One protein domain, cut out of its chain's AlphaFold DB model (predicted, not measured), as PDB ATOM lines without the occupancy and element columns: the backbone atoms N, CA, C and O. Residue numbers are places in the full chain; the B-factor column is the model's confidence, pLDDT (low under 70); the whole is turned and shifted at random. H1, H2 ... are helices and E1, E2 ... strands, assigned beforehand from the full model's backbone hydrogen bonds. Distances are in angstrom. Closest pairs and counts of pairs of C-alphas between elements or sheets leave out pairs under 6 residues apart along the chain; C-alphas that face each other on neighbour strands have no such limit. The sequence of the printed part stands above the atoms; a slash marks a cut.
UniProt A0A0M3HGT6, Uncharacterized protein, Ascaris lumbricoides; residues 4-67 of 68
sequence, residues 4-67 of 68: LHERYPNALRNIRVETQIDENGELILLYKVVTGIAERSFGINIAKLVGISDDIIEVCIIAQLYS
ATOM      1  N   LEU A   4     -22.534  71.550   2.928       93.19
ATOM      2  CA  LEU A   4     -22.149  70.318   2.246       93.19
ATOM      3  C   LEU A   4     -22.980  70.071   0.976       93.19
ATOM      4  O   LEU A   4     -22.431  69.634  -0.033       93.19
ATOM      5  N   HIS A   5     -24.282  70.374   1.004       93.50
ATOM      6  CA  HIS A   5     -25.129  70.290  -0.186       93.50
ATOM      7  C   HIS A   5     -24.724  71.325  -1.240       93.50
ATOM      8  O   HIS A   5     -24.673  70.988  -2.416       93.50
ATOM      9  N   GLU A   6     -24.363  72.545  -0.832       94.50
ATOM     10  CA  GLU A   6     -23.859  73.578  -1.752       94.50
ATOM     11  C   GLU A   6     -22.598  73.126  -2.497       94.50
ATOM     12  O   GLU A   6     -22.442  73.406  -3.683       94.50
ATOM     13  N   ARG A   7     -21.724  72.363  -1.831       96.94
ATOM     14  CA  ARG A   7     -20.509  71.812  -2.444       96.94
ATOM     15  C   ARG A   7     -20.783  70.658  -3.417       96.94
ATOM     16  O   ARG A   7     -19.998  70.454  -4.339       96.94
ATOM     17  N   TYR A   8     -21.870  69.908  -3.226       96.69
ATOM     18  CA  TYR A   8     -22.198  68.718  -4.023       96.69
ATOM     19  C   TYR A   8     -23.700  68.635  -4.367       96.69
ATOM     20  O   TYR A   8     -24.375  67.674  -3.978       96.69
ATOM     21  N   PRO A   9     -24.246  69.600  -5.130       93.44
ATOM     22  CA  PRO A   9     -25.695  69.774  -5.288       93.44
ATOM     23  C   PRO A   9     -26.384  68.620  -6.030       93.44
ATOM     24  O   PRO A   9     -27.555  68.345  -5.788       93.44
ATOM     25  N   ASN A  10     -25.650  67.911  -6.895       96.12
ATOM     26  CA  ASN A  10     -26.177  66.797  -7.694       96.12
ATOM     27  C   ASN A  10     -25.947  65.416  -7.056       96.12
ATOM     28  O   ASN A  10     -26.471  64.424  -7.553       96.12
ATOM     29  N   ALA A  11     -25.146  65.339  -5.989       96.38
ATOM     30  CA  ALA A  11     -24.808  64.079  -5.325       96.38
ATOM     31  C   ALA A  11     -25.446  63.953  -3.935       96.38
ATOM     32  O   ALA A  11     -25.612  62.844  -3.434       96.38
ATOM     33  N   LEU A  12     -25.805  65.075  -3.303       95.19
ATOM     34  CA  LEU A  12     -26.321  65.108  -1.939       95.19
ATOM     35  C   LEU A  12     -27.683  65.785  -1.880       95.19
ATOM     36  O   LEU A  12     -27.930  66.782  -2.550       95.19
ATOM     37  N   ARG A  13     -28.551  65.298  -0.991       93.38
ATOM     38  CA  ARG A  13     -29.851  65.903  -0.695       93.38
ATOM     39  C   ARG A  13     -30.053  65.967   0.810       93.38
ATOM     40  O   ARG A  13     -29.926  64.952   1.488       93.38
ATOM     41  N   ASN A  14     -30.421  67.141   1.315       94.88
ATOM     42  CA  ASN A  14     -30.828  67.276   2.710       94.88
ATOM     43  C   ASN A  14     -32.222  66.673   2.909       94.88
ATOM     44  O   ASN A  14     -33.150  66.967   2.145       94.88
ATOM     45  N   ILE A  15     -32.357  65.850   3.940       95.19
ATOM     46  CA  ILE A  15     -33.628  65.309   4.413       95.19
ATOM     47  C   ILE A  15     -33.747  65.553   5.917       95.19
ATOM     48  O   ILE A  15     -32.741  65.620   6.626       95.19
ATOM     49  N   ARG A  16     -34.982  65.656   6.401       94.38
ATOM     50  CA  ARG A  16     -35.317  65.748   7.825       94.38
ATOM     51  C   ARG A  16     -36.515  64.865   8.147       94.38
ATOM     52  O   ARG A  16     -37.266  64.487   7.251       94.38
ATOM     53  N   VAL A  17     -36.711  64.582   9.429       94.44
ATOM     54  CA  VAL A  17     -37.986  64.060   9.929       94.44
ATOM     55  C   VAL A  17     -38.896  65.247  10.226       94.44
ATOM     56  O   VAL A  17     -38.456  66.242  10.797       94.44
ATOM     57  N   GLU A  18     -40.143  65.169   9.778       94.25
ATOM     58  CA  GLU A  18     -41.158  66.186  10.014       94.25
ATOM     59  C   GLU A  18     -41.557  66.215  11.496       94.25
ATOM     60  O   GLU A  18     -41.765  65.178  12.134       94.25
ATOM     61  N   THR A  19     -41.649  67.427  12.032       93.81
ATOM     62  CA  THR A  19     -41.977  67.708  13.430       93.81
ATOM     63  C   THR A  19     -43.010  68.819  13.485       93.81
ATOM     64  O   THR A  19     -42.964  69.732  12.659       93.81
ATOM     65  N   GLN A  20     -43.893  68.781  14.475       93.12
ATOM     66  CA  GLN A  20     -44.840  69.856  14.762       93.12
ATOM     67  C   GLN A  20     -44.730  70.269  16.225       93.12
ATOM     68  O   GLN A  20     -44.258  69.496  17.057       93.12
ATOM     69  N   ILE A  21     -45.139  71.499  16.509       92.12
ATOM     70  CA  ILE A  21     -45.366  71.977  17.867       92.12
ATOM     71  C   ILE A  21     -46.876  72.096  18.025       92.12
ATOM     72  O   ILE A  21     -47.524  72.692  17.161       92.12
ATOM     73  N   ASP A  22     -47.425  71.478  19.064       93.19
ATOM     74  CA  ASP A  22     -48.853  71.559  19.348       93.19
ATOM     75  C   ASP A  22     -49.236  72.904  19.995       93.19
ATOM     76  O   ASP A  22     -48.409  73.795  20.198       93.19
ATOM     77  N   GLU A  23     -50.515  73.058  20.321       94.81
ATOM     78  CA  GLU A  23     -51.050  74.254  20.982       94.81
ATOM     79  C   GLU A  23     -50.507  74.490  22.403       94.81
ATOM     80  O   GLU A  23     -50.555  75.618  22.894       94.81
ATOM     81  N   ASN A  24     -49.943  73.461  23.039       91.56
ATOM     82  CA  ASN A  24     -49.343  73.521  24.372       91.56
ATOM     83  C   ASN A  24     -47.826  73.764  24.324       91.56
ATOM     84  O   ASN A  24     -47.193  73.934  25.365       91.56
ATOM     85  N   GLY A  25     -47.229  73.812  23.130       88.81
ATOM     86  CA  GLY A  25     -45.788  73.966  22.957       88.81
ATOM     87  C   GLY A  25     -45.007  72.647  22.967       88.81
ATOM     88  O   GLY A  25     -43.771  72.677  22.961       88.81
ATOM     89  N   GLU A  26     -45.692  71.505  22.941       90.19
ATOM     90  CA  GLU A  26     -45.088  70.177  22.968       90.19
ATOM     91  C   GLU A  26     -44.651  69.712  21.578       90.19
ATOM     92  O   GLU A  26     -45.290  69.980  20.556       90.19
ATOM     93  N   LEU A  27     -43.524  69.002  21.531       92.38
ATOM     94  CA  LEU A  27     -42.966  68.484  20.286       92.38
ATOM     95  C   LEU A  27     -43.663  67.188  19.869       92.38
ATOM     96  O   LEU A  27     -43.548  66.164  20.537       92.38
ATOM     97  N   ILE A  28     -44.262  67.198  18.682       93.12
ATOM     98  CA  ILE A  28     -44.804  66.015  18.016       93.12
ATOM     99  C   ILE A  28     -43.816  65.541  16.947       93.12
ATOM    100  O   ILE A  28     -43.455  66.283  16.029       93.12
ATOM    101  N   LEU A  29     -43.412  64.271  17.033       92.88
ATOM    102  CA  LEU A  29     -42.627  63.587  16.005       92.88
ATOM    103  C   LEU A  29     -43.575  62.883  15.027       92.88
ATOM    104  O   LEU A  29     -44.287  61.960  15.416       92.88
ATOM    105  N   LEU A  30     -43.575  63.281  13.752       94.12
ATOM    106  CA  LEU A  30     -44.469  62.687  12.746       94.12
ATOM    107  C   LEU A  30     -43.882  61.433  12.089       94.12
ATOM    108  O   LEU A  30     -44.549  60.800  11.275       94.12
ATOM    109  N   TYR A  31     -42.621  61.100  12.388       94.06
ATOM    110  CA  TYR A  31     -41.886  59.964  11.810       94.06
ATOM    111  C   TYR A  31     -41.892  59.925  10.269       94.06
ATOM    112  O   TYR A  31     -41.643  58.890   9.653       94.06
ATOM    113  N   LYS A  32     -42.144  61.070   9.631       95.75
ATOM    114  CA  LYS A  32     -42.230  61.220   8.182       95.75
ATOM    115  C   LYS A  32     -40.977  61.900   7.655       95.75
ATOM    116  O   LYS A  32     -40.639  63.001   8.079       95.75
ATOM    117  N   VAL A  33     -40.293  61.256   6.714       95.94
ATOM    118  CA  VAL A  33     -39.097  61.820   6.074       95.94
ATOM    119  C   VAL A  33     -39.515  62.807   4.986       95.94
ATOM    120  O   VAL A  33     -40.276  62.463   4.083       95.94
ATOM    121  N   VAL A  34     -38.990  64.027   5.052       95.69
ATOM    122  CA  VAL A  34     -39.241  65.107   4.089       95.69
ATOM    123  C   VAL A  34     -37.927  65.740   3.632       95.69
ATOM    124  O   VAL A  34     -36.889  65.611   4.281       95.69
ATOM    125  N   THR A  35     -37.945  66.423   2.491       94.81
ATOM    126  CA  THR A  35     -36.777  67.159   1.988       94.81
ATOM    127  C   THR A  35     -36.523  68.424   2.800       94.81
ATOM    128  O   THR A  35     -37.463  69.082   3.239       94.81
ATOM    129  N   GLY A  36     -35.254  68.808   2.919       92.44
ATOM    130  CA  GLY A  36     -34.836  70.044   3.574       92.44
ATOM    131  C   GLY A  36     -33.961  69.806   4.799       92.44
ATOM    132  O   GLY A  36     -33.556  68.683   5.090       92.44
ATOM    133  N   ILE A  37     -33.641  70.897   5.488       91.31
ATOM    134  CA  ILE A  37     -32.888  70.899   6.746       91.31
ATOM    135  C   ILE A  37     -33.855  71.114   7.908       91.31
ATOM    136  O   ILE A  37     -34.889  71.760   7.737       91.31
ATOM    137  N   ALA A  38     -33.533  70.581   9.085       86.88
ATOM    138  CA  ALA A  38     -34.250  70.966  10.296       86.88
ATOM    139  C   ALA A  38     -34.081  72.476  10.536       86.88
ATOM    140  O   ALA A  38     -32.999  73.018  10.318       86.88
ATOM    141  N   GLU A  39     -35.148  73.149  10.966       81.00
ATOM    142  CA  GLU A  39     -35.122  74.595  11.237       81.00
ATOM    143  C   GLU A  39     -34.273  74.930  12.465       81.00
ATOM    144  O   GLU A  39     -33.610  75.962  12.503       81.00
ATOM    145  N   ARG A  40     -34.271  74.036  13.460       85.50
ATOM    146  CA  ARG A  40     -33.486  74.140  14.691       85.50
ATOM    147  C   ARG A  40     -33.215  72.757  15.281       85.50
ATOM    148  O   ARG A  40     -33.790  71.762  14.839       85.50
ATOM    149  N   SER A  41     -32.364  72.708  16.305       86.12
ATOM    150  CA  SER A  41     -32.224  71.524  17.158       86.12
ATOM    151  C   SER A  41     -33.397  71.426  18.138       86.12
ATOM    152  O   SER A  41     -33.833  72.437  18.684       86.12
ATOM    153  N   PHE A  42     -33.876  70.206  18.381       91.31
ATOM    154  CA  PHE A  42     -34.985  69.910  19.297       91.31
ATOM    155  C   PHE A  42     -34.529  69.164  20.561       91.31
ATOM    156  O   PHE A  42     -35.350  68.577  21.258       91.31
ATOM    157  N   GLY A  43     -33.227  69.172  20.876       90.38
ATOM    158  CA  GLY A  43     -32.675  68.422  22.015       90.38
ATOM    159  C   GLY A  43     -33.347  68.746  23.355       90.38
ATOM    160  O   GLY A  43     -33.681  67.833  24.101       90.38
ATOM    161  N   ILE A  44     -33.632  70.027  23.616       92.06
ATOM    162  CA  ILE A  44     -34.347  70.467  24.825       92.06
ATOM    163  C   ILE A  44     -35.798  69.971  24.840       92.06
ATOM    164  O   ILE A  44     -36.275  69.500  25.867       92.06
ATOM    165  N   ASN A  45     -36.495  70.023  23.703       92.50
ATOM    166  CA  ASN A  45     -37.852  69.487  23.598       92.50
ATOM    167  C   ASN A  45     -37.881  67.971  23.850       92.50
ATOM    168  O   ASN A  45     -38.764  67.483  24.544       92.50
ATOM    169  N   ILE A  46     -36.898  67.231  23.328       93.19
ATOM    170  CA  ILE A  46     -36.771  65.789  23.569       93.19
ATOM    171  C   ILE A  46     -36.464  65.501  25.043       93.19
ATOM    172  O   ILE A  46     -37.070  64.599  25.608       93.19
ATOM    173  N   ALA A  47     -35.572  66.272  25.673       93.75
ATOM    174  CA  ALA A  47     -35.258  66.143  27.097       93.75
ATOM    175  C   ALA A  47     -36.511  66.290  27.976       93.75
ATOM    176  O   ALA A  47     -36.747  65.444  28.837       93.75
ATOM    177  N   LYS A  48     -37.345  67.302  27.702       92.12
ATOM    178  CA  LYS A  48     -38.645  67.478  28.370       92.12
ATOM    179  C   LYS A  48     -39.563  66.278  28.145       92.12
ATOM    180  O   LYS A  48     -40.083  65.715  29.101       92.12
ATOM    181  N   LEU A  49     -39.696  65.839  26.893       91.12
ATOM    182  CA  LEU A  49     -40.581  64.739  26.504       91.12
ATOM    183  C   LEU A  49     -40.224  63.402  27.177       91.12
ATOM    184  O   LEU A  49     -41.117  62.616  27.484       91.12
ATOM    185  N   VAL A  50     -38.939  63.134  27.426       93.31
ATOM    186  CA  VAL A  50     -38.497  61.915  28.134       93.31
ATOM    187  C   VAL A  50     -38.448  62.075  29.659       93.31
ATOM    188  O   VAL A  50     -38.043  61.143  30.350       93.31
ATOM    189  N   GLY A  51     -38.864  63.231  30.189       93.88
ATOM    190  CA  GLY A  51     -38.960  63.483  31.626       93.88
ATOM    191  C   GLY A  51     -37.630  63.811  32.307       93.88
ATOM    192  O   GLY A  51     -37.458  63.494  33.483       93.88
ATOM    193  N   ILE A  52     -36.676  64.422  31.595       96.19
ATOM    194  CA  ILE A  52     -35.514  65.029  32.258       96.19
ATOM    195  C   ILE A  52     -36.007  66.184  33.134       96.19
ATOM    196  O   ILE A  52     -36.870  66.956  32.726       96.19
ATOM    197  N   SER A  53     -35.446  66.286  34.338       96.69
ATOM    198  CA  SER A  53     -35.817  67.309  35.313       96.69
ATOM    199  C   SER A  53     -35.537  68.731  34.808       96.69
ATOM    200  O   SER A  53     -34.527  68.976  34.139       96.69
ATOM    201  N   ASP A  54     -36.425  69.669  35.143       94.44
ATOM    202  CA  ASP A  54     -36.388  71.047  34.638       94.44
ATOM    203  C   ASP A  54     -35.118  71.805  35.051       94.44
ATOM    204  O   ASP A  54     -34.597  72.589  34.261       94.44
ATOM    205  N   ASP A  55     -34.566  71.525  36.235       96.12
ATOM    206  CA  ASP A  55     -33.304  72.101  36.718       96.12
ATOM    207  C   ASP A  55     -32.110  71.715  35.826       96.12
ATOM    208  O   ASP A  55     -31.259  72.548  35.512       96.12
ATOM    209  N   ILE A  56     -32.070  70.471  35.341       94.69
ATOM    210  CA  ILE A  56     -31.048  70.014  34.387       94.69
ATOM    211  C   ILE A  56     -31.246  70.705  33.034       94.69
ATOM    212  O   ILE A  56     -30.282  71.147  32.403       94.69
ATOM    213  N   ILE A  57     -32.496  70.813  32.583       94.38
ATOM    214  CA  ILE A  57     -32.834  71.441  31.304       94.38
ATOM    215  C   ILE A  57     -32.474  72.930  31.310       94.38
ATOM    216  O   ILE A  57     -31.935  73.430  30.321       94.38
ATOM    217  N   GLU A  58     -32.719  73.625  32.417       93.94
ATOM    218  CA  GLU A  58     -32.363  75.029  32.600       93.94
ATOM    219  C   GLU A  58     -30.851  75.248  32.457       93.94
ATOM    220  O   GLU A  58     -30.424  76.118  31.694       93.94
ATOM    221  N   VAL A  59     -30.031  74.391  33.074       92.94
ATOM    222  CA  VAL A  59     -28.566  74.426  32.914       92.94
ATOM    223  C   VAL A  59     -28.156  74.232  31.451       92.94
ATOM    224  O   VAL A  59     -27.272  74.940  30.962       92.94
ATOM    225  N   CYS A  60     -28.801  73.320  30.717       89.94
ATOM    226  CA  CYS A  60     -28.518  73.113  29.294       89.94
ATOM    227  C   CYS A  60     -28.880  74.331  28.431       89.94
ATOM    228  O   CYS A  60     -28.116  74.680  27.529       89.94
ATOM    229  N   ILE A  61     -30.013  74.985  28.705       88.62
ATOM    230  CA  ILE A  61     -30.440  76.203  27.997       88.62
ATOM    231  C   ILE A  61     -29.436  77.330  28.243       88.62
ATOM    232  O   ILE A  61     -28.988  77.975  27.295       88.62
ATOM    233  N   ILE A  62     -29.042  77.533  29.501       86.44
ATOM    234  CA  ILE A  62     -28.035  78.521  29.894       86.44
ATOM    235  C   ILE A  62     -26.723  78.248  29.154       86.44
ATOM    236  O   ILE A  62     -26.193  79.139  28.492       86.44
ATOM    237  N   ALA A  63     -26.226  77.010  29.181       82.81
ATOM    238  CA  ALA A  63     -25.006  76.638  28.469       82.81
ATOM    239  C   ALA A  63     -25.105  76.911  26.957       82.81
ATOM    240  O   ALA A  63     -24.139  77.384  26.360       82.81
ATOM    241  N   GLN A  64     -26.267  76.676  26.337       74.69
ATOM    242  CA  GLN A  64     -26.515  76.990  24.926       74.69
ATOM    243  C   GLN A  64     -26.447  78.490  24.617       74.69
ATOM    244  O   GLN A  64     -25.944  78.855  23.556       74.69
ATOM    245  N   LEU A  65     -26.911  79.352  25.527       74.50
ATOM    246  CA  LEU A  65     -26.838  80.809  25.370       74.50
ATOM    247  C   LEU A  65     -25.402  81.342  25.450       74.50
ATOM    248  O   LEU A  65     -25.096  82.347  24.817       74.50
ATOM    249  N   TYR A  66     -24.525  80.667  26.196       73.88
ATOM    250  CA  TYR A  66     -23.122  81.058  26.377       73.88
ATOM    251  C   TYR A  66     -22.137  80.328  25.446       73.88
ATOM    252  O   TYR A  66     -20.932  80.550  25.549       73.88
ATOM    253  N   SER A  67     -22.615  79.458  24.549       58.12
ATOM    254  CA  SER A  67     -21.767  78.638  23.661       58.12
ATOM    255  C   SER A  67     -21.589  79.192  22.236       58.12
ATOM    256  O   SER A  67     -21.241  78.425  21.337       58.12
TER     257      SER A  67
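Overview. This is residues 4 to 67 of the 68 residues of an uncharacterized protein of Ascaris lumbricoides (UniProt A0A0M3HGT6). A curved hairpin of two strands, E1 and E2, lies in the middle of an elongated, open model, with a helical hairpin, H2 and H3, toward one end of the long axis and the short helix H1 at the other. H2 sits near the beginning of E2, while residues 6 to 11 and 62 to 67 stick out. The printed part has 64 residues with three named helices and two named strands, in the order H1, E1, E2, H2, H3; the two strands are antiparallel and the class is mixed, helices and strands. The whole is loose, with a radius of gyration of the C-alphas of 15.2 A and spans of 45 by 29 by 17 A.

Arrangement. Begin at H1, residues 4 to 7, which is apart from E2, residues 27 to 35. E2 and E1, residues 15 to 21, form an antiparallel hairpin, their directions 151 degrees apart; look for N 16 and O 34 at 2.9 A, and N 28 and O 20 at 2.8 A, within hydrogen-bond range. E2 bends by 79 degrees at residue 31. Next comes H2, residues 43 to 49; the closest C-alphas of E2 and H2 are those of Leu 27 and Asn 45, 6.2 A apart. H2 and H3, residues 54 to 65, touch as a helical hairpin, opposite ways at a shallow tilt of 14 degrees, with Ile 44 and Ile 57 their closest C-alphas at 6.7 A. Every O i to N i+4 pair is within hydrogen-bond range in H2 and H3; H1 is too short for one.

Along the chain. Find C-alpha 4 at (-22.149, 70.318, 2.246), where H1 begins. E1 runs 19.1 A from C-alpha 15 at (-33.628, 65.309, 4.413), and E2 spans 19.4 A. H2 covers 9.8 A; H3 runs 16.5 A to C-alpha 65 at (-26.838, 80.809, 25.370).

Size, cuts and confidence. The two C-alphas farthest apart, those of Asn 10 and Asp 55, are 45.3 A apart. The printed part has no cut and no long link; residue 67 alone is under pLDDT 70.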